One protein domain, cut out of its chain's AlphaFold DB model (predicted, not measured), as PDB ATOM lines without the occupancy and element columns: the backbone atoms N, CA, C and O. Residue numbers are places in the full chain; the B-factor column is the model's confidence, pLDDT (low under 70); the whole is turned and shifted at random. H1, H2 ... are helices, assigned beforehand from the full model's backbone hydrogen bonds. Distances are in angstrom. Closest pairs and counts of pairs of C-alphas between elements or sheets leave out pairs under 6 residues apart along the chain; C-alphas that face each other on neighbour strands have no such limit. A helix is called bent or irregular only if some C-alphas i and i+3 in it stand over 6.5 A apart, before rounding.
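What this domain is: This is residues 280 to 341 of the 606 residues of the protein "Nuclease, RecB family" of Corynebacterium amycolatum SK46 (UniProt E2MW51). Two helices, H3 and H4, pack together at a steep angle, while H1 lies at one end of the longest axis and H2 lies away from H4, with no other helix touching either H1 or H2. The bend of the link from H3 to H4, round Asn 322, lies at the end of the long axis opposite H1, and short links join the four helices one after another. The printed part has 62 residues with four named helices, in the order H1, H2, H3, H4, and no named strand; the class is all helix, with 35 of the residues in the named helices. The whole is compact, with a radius of gyration of the C-alphas of 11.1 A, and the C-alphas span 35 by 25 by 14 A along their three main axes.

Where its parts are: The printed part begins with H1, residues 280 to 289, 10 residues from His 280 to Ala 289. It measures 14.1 A from first to last C-alpha, and C-alpha 280 stands at (-2.739, 4.037, 32.141). A link of 9 residues follows, in which residues 293 to 295 are a helical run that bears no name. H2 is residues 299 to 306, 8 residues from Gly 299 to Arg 306, and measures 12.0 A from first to last C-alpha. It is irregular: the C-alphas of Lys 301 and Arg 304 are 7.1 A apart, against about 5 A in a regular helix, and its line is a rough one. After 6 more residues comes H3, residues 313 to 318, 6 residues from Val 313 to Gln 318, 8.8 A from first to last C-alpha, with C-alpha 313 at (6.791, 6.897, 16.016). A further 9 residues lead to H4, residues 328 to 338, 11 residues from Lys 328 to Leu 338. H4 is the longest helix by residues and measures 15.6 A from first to last C-alpha; its C-alpha 338 is at (13.454, 4.356, 19.119).

How they stand to each other: H1 touches no helix and is apart from H2, from H3 and from H4. H2 touches no helix either. H2 and H3 are apart, but only just: their closest C-alphas are 8.3 A apart. H2 and H4 are apart. H3 and H4 touch, with 15 pairs of C-alphas within 8 A. Their closest C-alphas are those of Ala 317 and Val 331, 4.8 A apart. The centres of H3 and H4 are 7.8 A apart. Their lines stand at a steep tilt of 57 degrees, and the two helices run opposite ways. In H1, H3 and H4 every O i to N i+4 pair is within hydrogen-bond range; in H2 it is 1 of 4, beside 3 of 5 O i to N i+3 pairs within range.

The domain as a whole: The two C-alphas farthest apart are those of Arg 282, in H1, and Asn 322, in the link from H3 to H4, at 35.3 A. The first and last printed C-alphas, those of His 280 and Val 341, are 22.8 A apart. The printed part has no cut and runs from residue 280 to residue 341 within a full chain of 606 residues. The links from H1 to H2, from H2 to H3 and from H3 to H4 are short, and no link is long. The mean pLDDT of the printed part is 93.9, and no printed residue is under 70. The mean pLDDT is 95 in H1, 87 in H2, 97 in H3 and 96 in H4.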
ATOM      1  N   HIS A 280      -3.992   3.586  32.735       93.44
ATOM      2  CA  HIS A 280      -2.739   4.037  32.141       93.44
ATOM      3  C   HIS A 280      -1.917   2.870  31.595       93.44
ATOM      4  O   HIS A 280      -1.621   2.881  30.405       93.44
ATOM      5  N   ASP A 281      -1.625   1.866  32.422       93.62
ATOM      6  CA  ASP A 281      -0.696   0.788  32.062       93.62
ATOM      7  C   ASP A 281      -1.236  -0.045  30.902       93.62
ATOM      8  O   ASP A 281      -0.574  -0.199  29.881       93.62
ATOM      9  N   ARG A 282      -2.516  -0.426  30.972       93.81
ATOM     10  CA  ARG A 282      -3.211  -1.090  29.863       93.81
ATOM     11  C   ARG A 282      -3.126  -0.290  28.560       93.81
ATOM     12  O   ARG A 282      -2.847  -0.844  27.502       93.81
ATOM     13  N   CYS A 283      -3.420   1.011  28.612       94.88
ATOM     14  CA  CYS A 283      -3.360   1.849  27.414       94.88
ATOM     15  C   CYS A 283      -1.920   2.007  26.919       94.88
ATOM     16  O   CYS A 283      -1.708   2.102  25.714       94.88
ATOM     17  N   LEU A 284      -0.945   2.073  27.826       94.31
ATOM     18  CA  LEU A 284       0.466   2.194  27.491       94.31
ATOM     19  C   LEU A 284       0.965   0.947  26.759       94.31
ATOM     20  O   LEU A 284       1.659   1.100  25.754       94.31
ATOM     21  N   ASP A 285       0.552  -0.247  27.184       95.06
ATOM     22  CA  ASP A 285       0.860  -1.504  26.496       95.06
ATOM     23  C   ASP A 285       0.284  -1.513  25.072       95.06
ATOM     24  O   ASP A 285       1.006  -1.766  24.107       95.06
ATOM     25  N   GLU A 286      -0.998  -1.152  24.914       94.75
ATOM     26  CA  GLU A 286      -1.667  -1.068  23.603       94.75
ATOM     27  C   GLU A 286      -0.992  -0.032  22.676       94.75
ATOM     28  O   GLU A 286      -0.790  -0.282  21.483       94.75
ATOM     29  N   LEU A 287      -0.610   1.133  23.211       95.69
ATOM     30  CA  LEU A 287       0.075   2.188  22.456       95.69
ATOM     31  C   LEU A 287       1.500   1.792  22.070       95.69
ATOM     32  O   LEU A 287       1.935   2.107  20.967       95.69
ATOM     33  N   THR A 288       2.217   1.104  22.958       95.06
ATOM     34  CA  THR A 288       3.585   0.630  22.705       95.06
ATOM     35  C   THR A 288       3.581  -0.462  21.646       95.06
ATOM     36  O   THR A 288       4.364  -0.397  20.704       95.06
ATOM     37  N   ALA A 289       2.647  -1.412  21.732       95.06
ATOM     38  CA  ALA A 289       2.498  -2.471  20.736       95.06
ATOM     39  C   ALA A 289       2.125  -1.940  19.340       95.06
ATOM     40  O   ALA A 289       2.511  -2.532  18.335       95.06
ATOM     41  N   SER A 290       1.381  -0.833  19.271       94.38
ATOM     42  CA  SER A 290       1.003  -0.177  18.010       94.38
ATOM     43  C   SER A 290       1.989   0.895  17.538       94.38
ATOM     44  O   SER A 290       1.749   1.512  16.502       94.38
ATOM     45  N   ASP A 291       3.082   1.118  18.276       95.88
ATOM     46  CA  ASP A 291       4.056   2.184  18.022       95.88
ATOM     47  C   ASP A 291       3.402   3.573  17.854       95.88
ATOM     48  O   ASP A 291       3.801   4.386  17.024       95.88
ATOM     49  N   ASP A 292       2.337   3.861  18.608       95.75
ATOM     50  CA  ASP A 292       1.500   5.028  18.336       95.75
ATOM     51  C   ASP A 292       2.247   6.350  18.595       95.75
ATOM     52  O   ASP A 292       2.816   6.597  19.663       95.75
ATOM     53  N   ILE A 293       2.163   7.280  17.637       95.19
ATOM     54  CA  ILE A 293       2.861   8.576  17.677       95.19
ATOM     55  C   ILE A 293       2.529   9.425  18.917       95.19
ATOM     56  O   ILE A 293       3.293  10.322  19.283       95.19
ATOM     57  N   SER A 294       1.397   9.184  19.591       93.44
ATOM     58  CA  SER A 294       1.049   9.910  20.816       93.44
ATOM     59  C   SER A 294       1.978   9.598  21.988       93.44
ATOM     60  O   SER A 294       2.081  10.428  22.895       93.44
ATOM     61  N   LEU A 295       2.713   8.479  21.949       92.00
ATOM     62  CA  LEU A 295       3.781   8.183  22.907       92.00
ATOM     63  C   LEU A 295       4.829   9.297  22.944       92.00
ATOM     64  O   LEU A 295       5.296   9.641  24.031       92.00
ATOM     65  N   LEU A 296       5.128   9.897  21.787       91.00
ATOM     66  CA  LEU A 296       6.054  11.018  21.644       91.00
ATOM     67  C   LEU A 296       5.345  12.382  21.645       91.00
ATOM     68  O   LEU A 296       5.796  13.336  22.279       91.00
ATOM     69  N   LEU A 297       4.226  12.489  20.924       90.69
ATOM     70  CA  LEU A 297       3.493  13.735  20.695       90.69
ATOM     71  C   LEU A 297       2.070  13.639  21.275       90.69
ATOM     72  O   LEU A 297       1.105  13.463  20.520       90.69
ATOM     73  N   PRO A 298       1.915  13.771  22.608       88.12
ATOM     74  CA  PRO A 298       0.649  13.525  23.284       88.12
ATOM     75  C   PRO A 298      -0.425  14.559  22.934       88.12
ATOM     76  O   PRO A 298      -0.146  15.724  22.616       88.12
ATOM     77  N   GLY A 299      -1.680  14.132  23.065       81.69
ATOM     78  CA  GLY A 299      -2.861  14.937  22.780       81.69
ATOM     79  C   GLY A 299      -3.001  15.276  21.300       81.69
ATOM     80  O   GLY A 299      -2.671  14.489  20.412       81.69
ATOM     81  N   ASP A 300      -3.475  16.488  21.036       79.44
ATOM     82  CA  ASP A 300      -3.780  16.966  19.684       79.44
ATOM     83  C   ASP A 300      -2.537  17.324  18.857       79.44
ATOM     84  O   ASP A 300      -2.645  17.604  17.662       79.44
ATOM     85  N   LYS A 301      -1.343  17.296  19.463       82.31
ATOM     86  CA  LYS A 301      -0.084  17.627  18.778       82.31
ATOM     87  C   LYS A 301       0.184  16.709  17.581       82.31
ATOM     88  O   LYS A 301       0.704  17.177  16.575       82.31
ATOM     89  N   SER A 302      -0.213  15.439  17.668       88.19
ATOM     90  CA  SER A 302      -0.059  14.464  16.581       88.19
ATOM     91  C   SER A 302      -1.122  14.579  15.481       88.19
ATOM     92  O   SER A 302      -0.968  13.980  14.421       88.19
ATOM     93  N   MET A 303      -2.194  15.355  15.678       88.06
ATOM     94  CA  MET A 303      -3.363  15.323  14.787       88.06
ATOM     95  C   MET A 303      -3.032  15.760  13.349       88.06
ATOM     96  O   MET A 303      -3.513  15.157  12.394       88.06
ATOM     97  N   ARG A 304      -2.162  16.767  13.192       90.75
ATOM     98  CA  ARG A 304      -1.709  17.248  11.873       90.75
ATOM     99  C   ARG A 304      -0.777  16.262  11.163       90.75
ATOM    100  O   ARG A 304      -0.800  16.178   9.940       90.75
ATOM    101  N   LEU A 305       0.011  15.502  11.919       93.94
ATOM    102  CA  LEU A 305       0.880  14.455  11.373       93.94
ATOM    103  C   LEU A 305       0.042  13.262  10.894       93.94
ATOM    104  O   LEU A 305       0.225  12.777   9.782       93.94
ATOM    105  N   ARG A 306      -0.992  12.889  11.655       93.19
ATOM    106  CA  ARG A 306      -1.943  11.848  11.237       93.19
ATOM    107  C   ARG A 306      -2.708  12.215   9.969       93.19
ATOM    108  O   ARG A 306      -2.945  11.343   9.145       93.19
ATOM    109  N   SER A 307      -3.054  13.493   9.766       92.25
ATOM    110  CA  SER A 307      -3.725  13.921   8.523       92.25
ATOM    111  C   SER A 307      -2.869  13.769   7.262       92.25
ATOM    112  O   SER A 307      -3.415  13.802   6.165       92.25
ATOM    113  N   VAL A 308      -1.553  13.583   7.412       94.56
ATOM    114  CA  VAL A 308      -0.628  13.268   6.312       94.56
ATOM    115  C   VAL A 308      -0.128  11.817   6.363       94.56
ATOM    116  O   VAL A 308       0.857  11.490   5.712       94.56
ATOM    117  N   GLY A 309      -0.806  10.943   7.117       94.62
ATOM    118  CA  GLY A 309      -0.514   9.507   7.180       94.62
ATOM    119  C   GLY A 309       0.589   9.100   8.160       94.62
ATOM    120  O   GLY A 309       1.040   7.965   8.102       94.62
ATOM    121  N   ILE A 310       1.029   9.994   9.053       96.62
ATOM    122  CA  ILE A 310       2.045   9.689  10.071       96.62
ATOM    123  C   ILE A 310       1.344   9.458  11.414       96.62
ATOM    124  O   ILE A 310       1.005  10.405  12.134       96.62
ATOM    125  N   ASP A 311       1.093   8.193  11.736       95.44
ATOM    126  CA  ASP A 311       0.402   7.741  12.945       95.44
ATOM    127  C   ASP A 311       1.280   6.953  13.926       95.44
ATOM    128  O   ASP A 311       0.870   6.809  15.082       95.44
ATOM    129  N   THR A 312       2.491   6.556  13.528       96.94
ATOM    130  CA  THR A 312       3.464   5.859  14.383       96.94
ATOM    131  C   THR A 312       4.730   6.671  14.668       96.94
ATOM    132  O   THR A 312       5.043   7.641  13.964       96.94
ATOM    133  N   VAL A 313       5.476   6.302  15.717       96.88
ATOM    134  CA  VAL A 313       6.791   6.897  16.016       96.88
ATOM    135  C   VAL A 313       7.795   6.524  14.924       96.88
ATOM    136  O   VAL A 313       8.527   7.396  14.457       96.88
ATOM    137  N   THR A 314       7.774   5.279  14.441       97.38
ATOM    138  CA  THR A 314       8.617   4.797  13.335       97.38
ATOM    139  C   THR A 314       8.370   5.582  12.051       97.38
ATOM    140  O   THR A 314       9.322   6.072  11.440       97.38
ATOM    141  N   ALA A 315       7.105   5.804  11.674       97.38
ATOM    142  CA  ALA A 315       6.779   6.608  10.498       97.38
ATOM    143  C   ALA A 315       7.309   8.044  10.628       97.38
ATOM    144  O   ALA A 315       7.820   8.605   9.658       97.38
ATOM    145  N   LEU A 316       7.242   8.640  11.825       97.50
ATOM    146  CA  LEU A 316       7.810   9.967  12.069       97.50
ATOM    147  C   LEU A 316       9.349   9.962  12.009       97.50
ATOM    148  O   LEU A 316       9.933  10.903  11.479       97.50
ATOM    149  N   ALA A 317      10.011   8.916  12.505       97.50
ATOM    150  CA  ALA A 317      11.470   8.788  12.478       97.50
ATOM    151  C   ALA A 317      12.042   8.654  11.051       97.50
ATOM    152  O   ALA A 317      13.161   9.109  10.777       97.50
ATOM    153  N   GLN A 318      11.260   8.069  10.140       96.62
ATOM    154  CA  GLN A 318      11.586   7.908   8.717       96.62
ATOM    155  C   GLN A 318      11.088   9.074   7.845       96.62
ATOM    156  O   GLN A 318      11.472   9.184   6.678       96.62
ATOM    157  N   ALA A 319      10.245   9.958   8.386       96.38
ATOM    158  CA  ALA A 319       9.609  11.019   7.617       96.38
ATOM    159  C   ALA A 319      10.619  12.028   7.048       96.38
ATOM    160  O   ALA A 319      11.564  12.464   7.708       96.38
ATOM    161  N   SER A 320      10.356  12.476   5.818       94.12
ATOM    162  CA  SER A 320      11.072  13.607   5.223       94.12
ATOM    163  C   SER A 320      10.618  14.918   5.861       94.12
ATOM    164  O   SER A 320       9.416  15.159   5.993       94.12
ATOM    165  N   THR A 321      11.559  15.814   6.157       93.38
ATOM    166  CA  THR A 321      11.276  17.173   6.653       93.38
ATOM    167  C   THR A 321      10.583  18.071   5.621       93.38
ATOM    168  O   THR A 321      10.100  19.141   5.977       93.38
ATOM    169  N   ASN A 322      10.491  17.640   4.357       94.31
ATOM    170  CA  ASN A 322       9.674  18.302   3.334       94.31
ATOM    171  C   ASN A 322       8.181  17.933   3.435       94.31
ATOM    172  O   ASN A 322       7.348  18.549   2.769       94.31
ATOM    173  N   THR A 323       7.828  16.930   4.244       94.06
ATOM    174  CA  THR A 323       6.435  16.532   4.479       94.06
ATOM    175  C   THR A 323       5.726  17.610   5.305       94.06
ATOM    176  O   THR A 323       6.282  18.066   6.309       94.06
ATOM    177  N   PRO A 324       4.494  18.027   4.950       93.62
ATOM    178  CA  PRO A 324       3.772  19.031   5.720       93.62
ATOM    179  C   PRO A 324       3.675  18.669   7.206       93.62
ATOM    180  O   PRO A 324       3.378  17.533   7.565       93.62
ATOM    181  N   HIS A 325       3.881  19.668   8.065       93.12
ATOM    182  CA  HIS A 325       3.816  19.562   9.530       93.12
ATOM    183  C   HIS A 325       4.935  18.767  10.217       93.12
ATOM    184  O   HIS A 325       4.957  18.775  11.446       93.12
ATOM    185  N   VAL A 326       5.859  18.152   9.473       95.31
ATOM    186  CA  VAL A 326       7.032  17.463  10.029       95.31
ATOM    187  C   VAL A 326       8.167  18.465  10.244       95.31
ATOM    188  O   VAL A 326       8.595  19.136   9.307       95.31
ATOM    189  N   SER A 327       8.681  18.565  11.471       95.06
ATOM    190  CA  SER A 327       9.898  19.321  11.781       95.06
ATOM    191  C   SER A 327      11.107  18.403  11.971       95.06
ATOM    192  O   SER A 327      10.974  17.245  12.364       95.06
ATOM    193  N   LYS A 328      12.311  18.942  11.744       95.44
ATOM    194  CA  LYS A 328      13.573  18.217  11.974       95.44
ATOM    195  C   LYS A 328      13.685  17.713  13.419       95.44
ATOM    196  O   LYS A 328      14.030  16.561  13.647       95.44
ATOM    197  N   GLU A 329      13.312  18.554  14.380       95.00
ATOM    198  CA  GLU A 329      13.305  18.217  15.807       95.00
ATOM    199  C   GLU A 329      12.344  17.068  16.137       95.00
ATOM    200  O   GLU A 329      12.684  16.205  16.938       95.00
ATOM    201  N   GLN A 330      11.170  17.005  15.496       95.31
ATOM    202  CA  GLN A 330      10.231  15.892  15.682       95.31
ATOM    203  C   GLN A 330      10.802  14.569  15.165       95.31
ATOM    204  O   GLN A 330      10.665  13.551  15.839       95.31
ATOM    205  N   VAL A 331      11.463  14.592  14.002       96.81
ATOM    206  CA  VAL A 331      12.146  13.418  13.439       96.81
ATOM    207  C   VAL A 331      13.263  12.956  14.376       96.81
ATOM    208  O   VAL A 331      13.344  11.773  14.699       96.81
ATOM    209  N   TRP A 332      14.089  13.881  14.869       97.19
ATOM    210  CA  TRP A 332      15.149  13.570  15.831       97.19
ATOM    211  C   TRP A 332      14.606  12.984  17.132       97.19
ATOM    212  O   TRP A 332      15.110  11.967  17.590       97.19
ATOM    213  N   MET A 333      13.550  13.569  17.702       95.81
ATOM    214  CA  MET A 333      12.905  13.038  18.904       95.81
ATOM    215  C   MET A 333      12.341  11.626  18.686       95.81
ATOM    216  O   MET A 333      12.423  10.796  19.588       95.81
ATOM    217  N   ALA A 334      11.791  11.339  17.503       96.50
ATOM    218  CA  ALA A 334      11.297  10.006  17.166       96.50
ATOM    219  C   ALA A 334      12.439   8.988  17.048       96.50
ATOM    220  O   ALA A 334      12.358   7.912  17.634       96.50
ATOM    221  N   ARG A 335      13.540   9.350  16.376       97.50
ATOM    222  CA  ARG A 335      14.741   8.502  16.294       97.50
ATOM    223  C   ARG A 335      15.366   8.256  17.661       97.50
ATOM    224  O   ARG A 335      15.677   7.117  17.980       97.50
ATOM    225  N   ALA A 336      15.489   9.296  18.484       96.06
ATOM    226  CA  ALA A 336      16.011   9.180  19.842       96.06
ATOM    227  C   ALA A 336      15.156   8.230  20.685       96.06
ATOM    228  O   ALA A 336      15.686   7.335  21.330       96.06
ATOM    229  N   ARG A 337      13.825   8.352  20.604       93.38
ATOM    230  CA  ARG A 337      12.891   7.475  21.321       93.38
ATOM    231  C   ARG A 337      13.036   6.002  20.927       93.38
ATOM    232  O   ARG A 337      12.894   5.151  21.801       93.38
ATOM    233  N   LEU A 338      13.266   5.717  19.643       94.56
ATOM    234  CA  LEU A 338      13.454   4.356  19.119       94.56
ATOM    235  C   LEU A 338      14.847   3.795  19.425       94.56
ATOM    236  O   LEU A 338      14.996   2.588  19.580       94.56
ATOM    237  N   ALA A 339      15.851   4.667  19.533       94.69
ATOM    238  CA  ALA A 339      17.218   4.319  19.908       94.69
ATOM    239  C   ALA A 339      17.451   4.290  21.433       94.69
ATOM    240  O   ALA A 339      18.595   4.144  21.851       94.69
ATOM    241  N   ASP A 340      16.397   4.456  22.241       92.94
ATOM    242  CA  ASP A 340      16.458   4.547  23.709       92.94
ATOM    243  C   ASP A 340      17.424   5.637  24.218       92.94
ATOM    244  O   ASP A 340      18.202   5.461  25.151       92.94
ATOM    245  N   VAL A 341      17.395   6.792  23.547       94.88
ATOM    246  CA  VAL A 341      18.178   7.981  23.889       94.88
ATOM    247  C   VAL A 341      17.274   9.001  24.585       94.88
ATOM    248  O   VAL A 341      16.353   9.567  23.980       94.88
TER     249      VAL A 341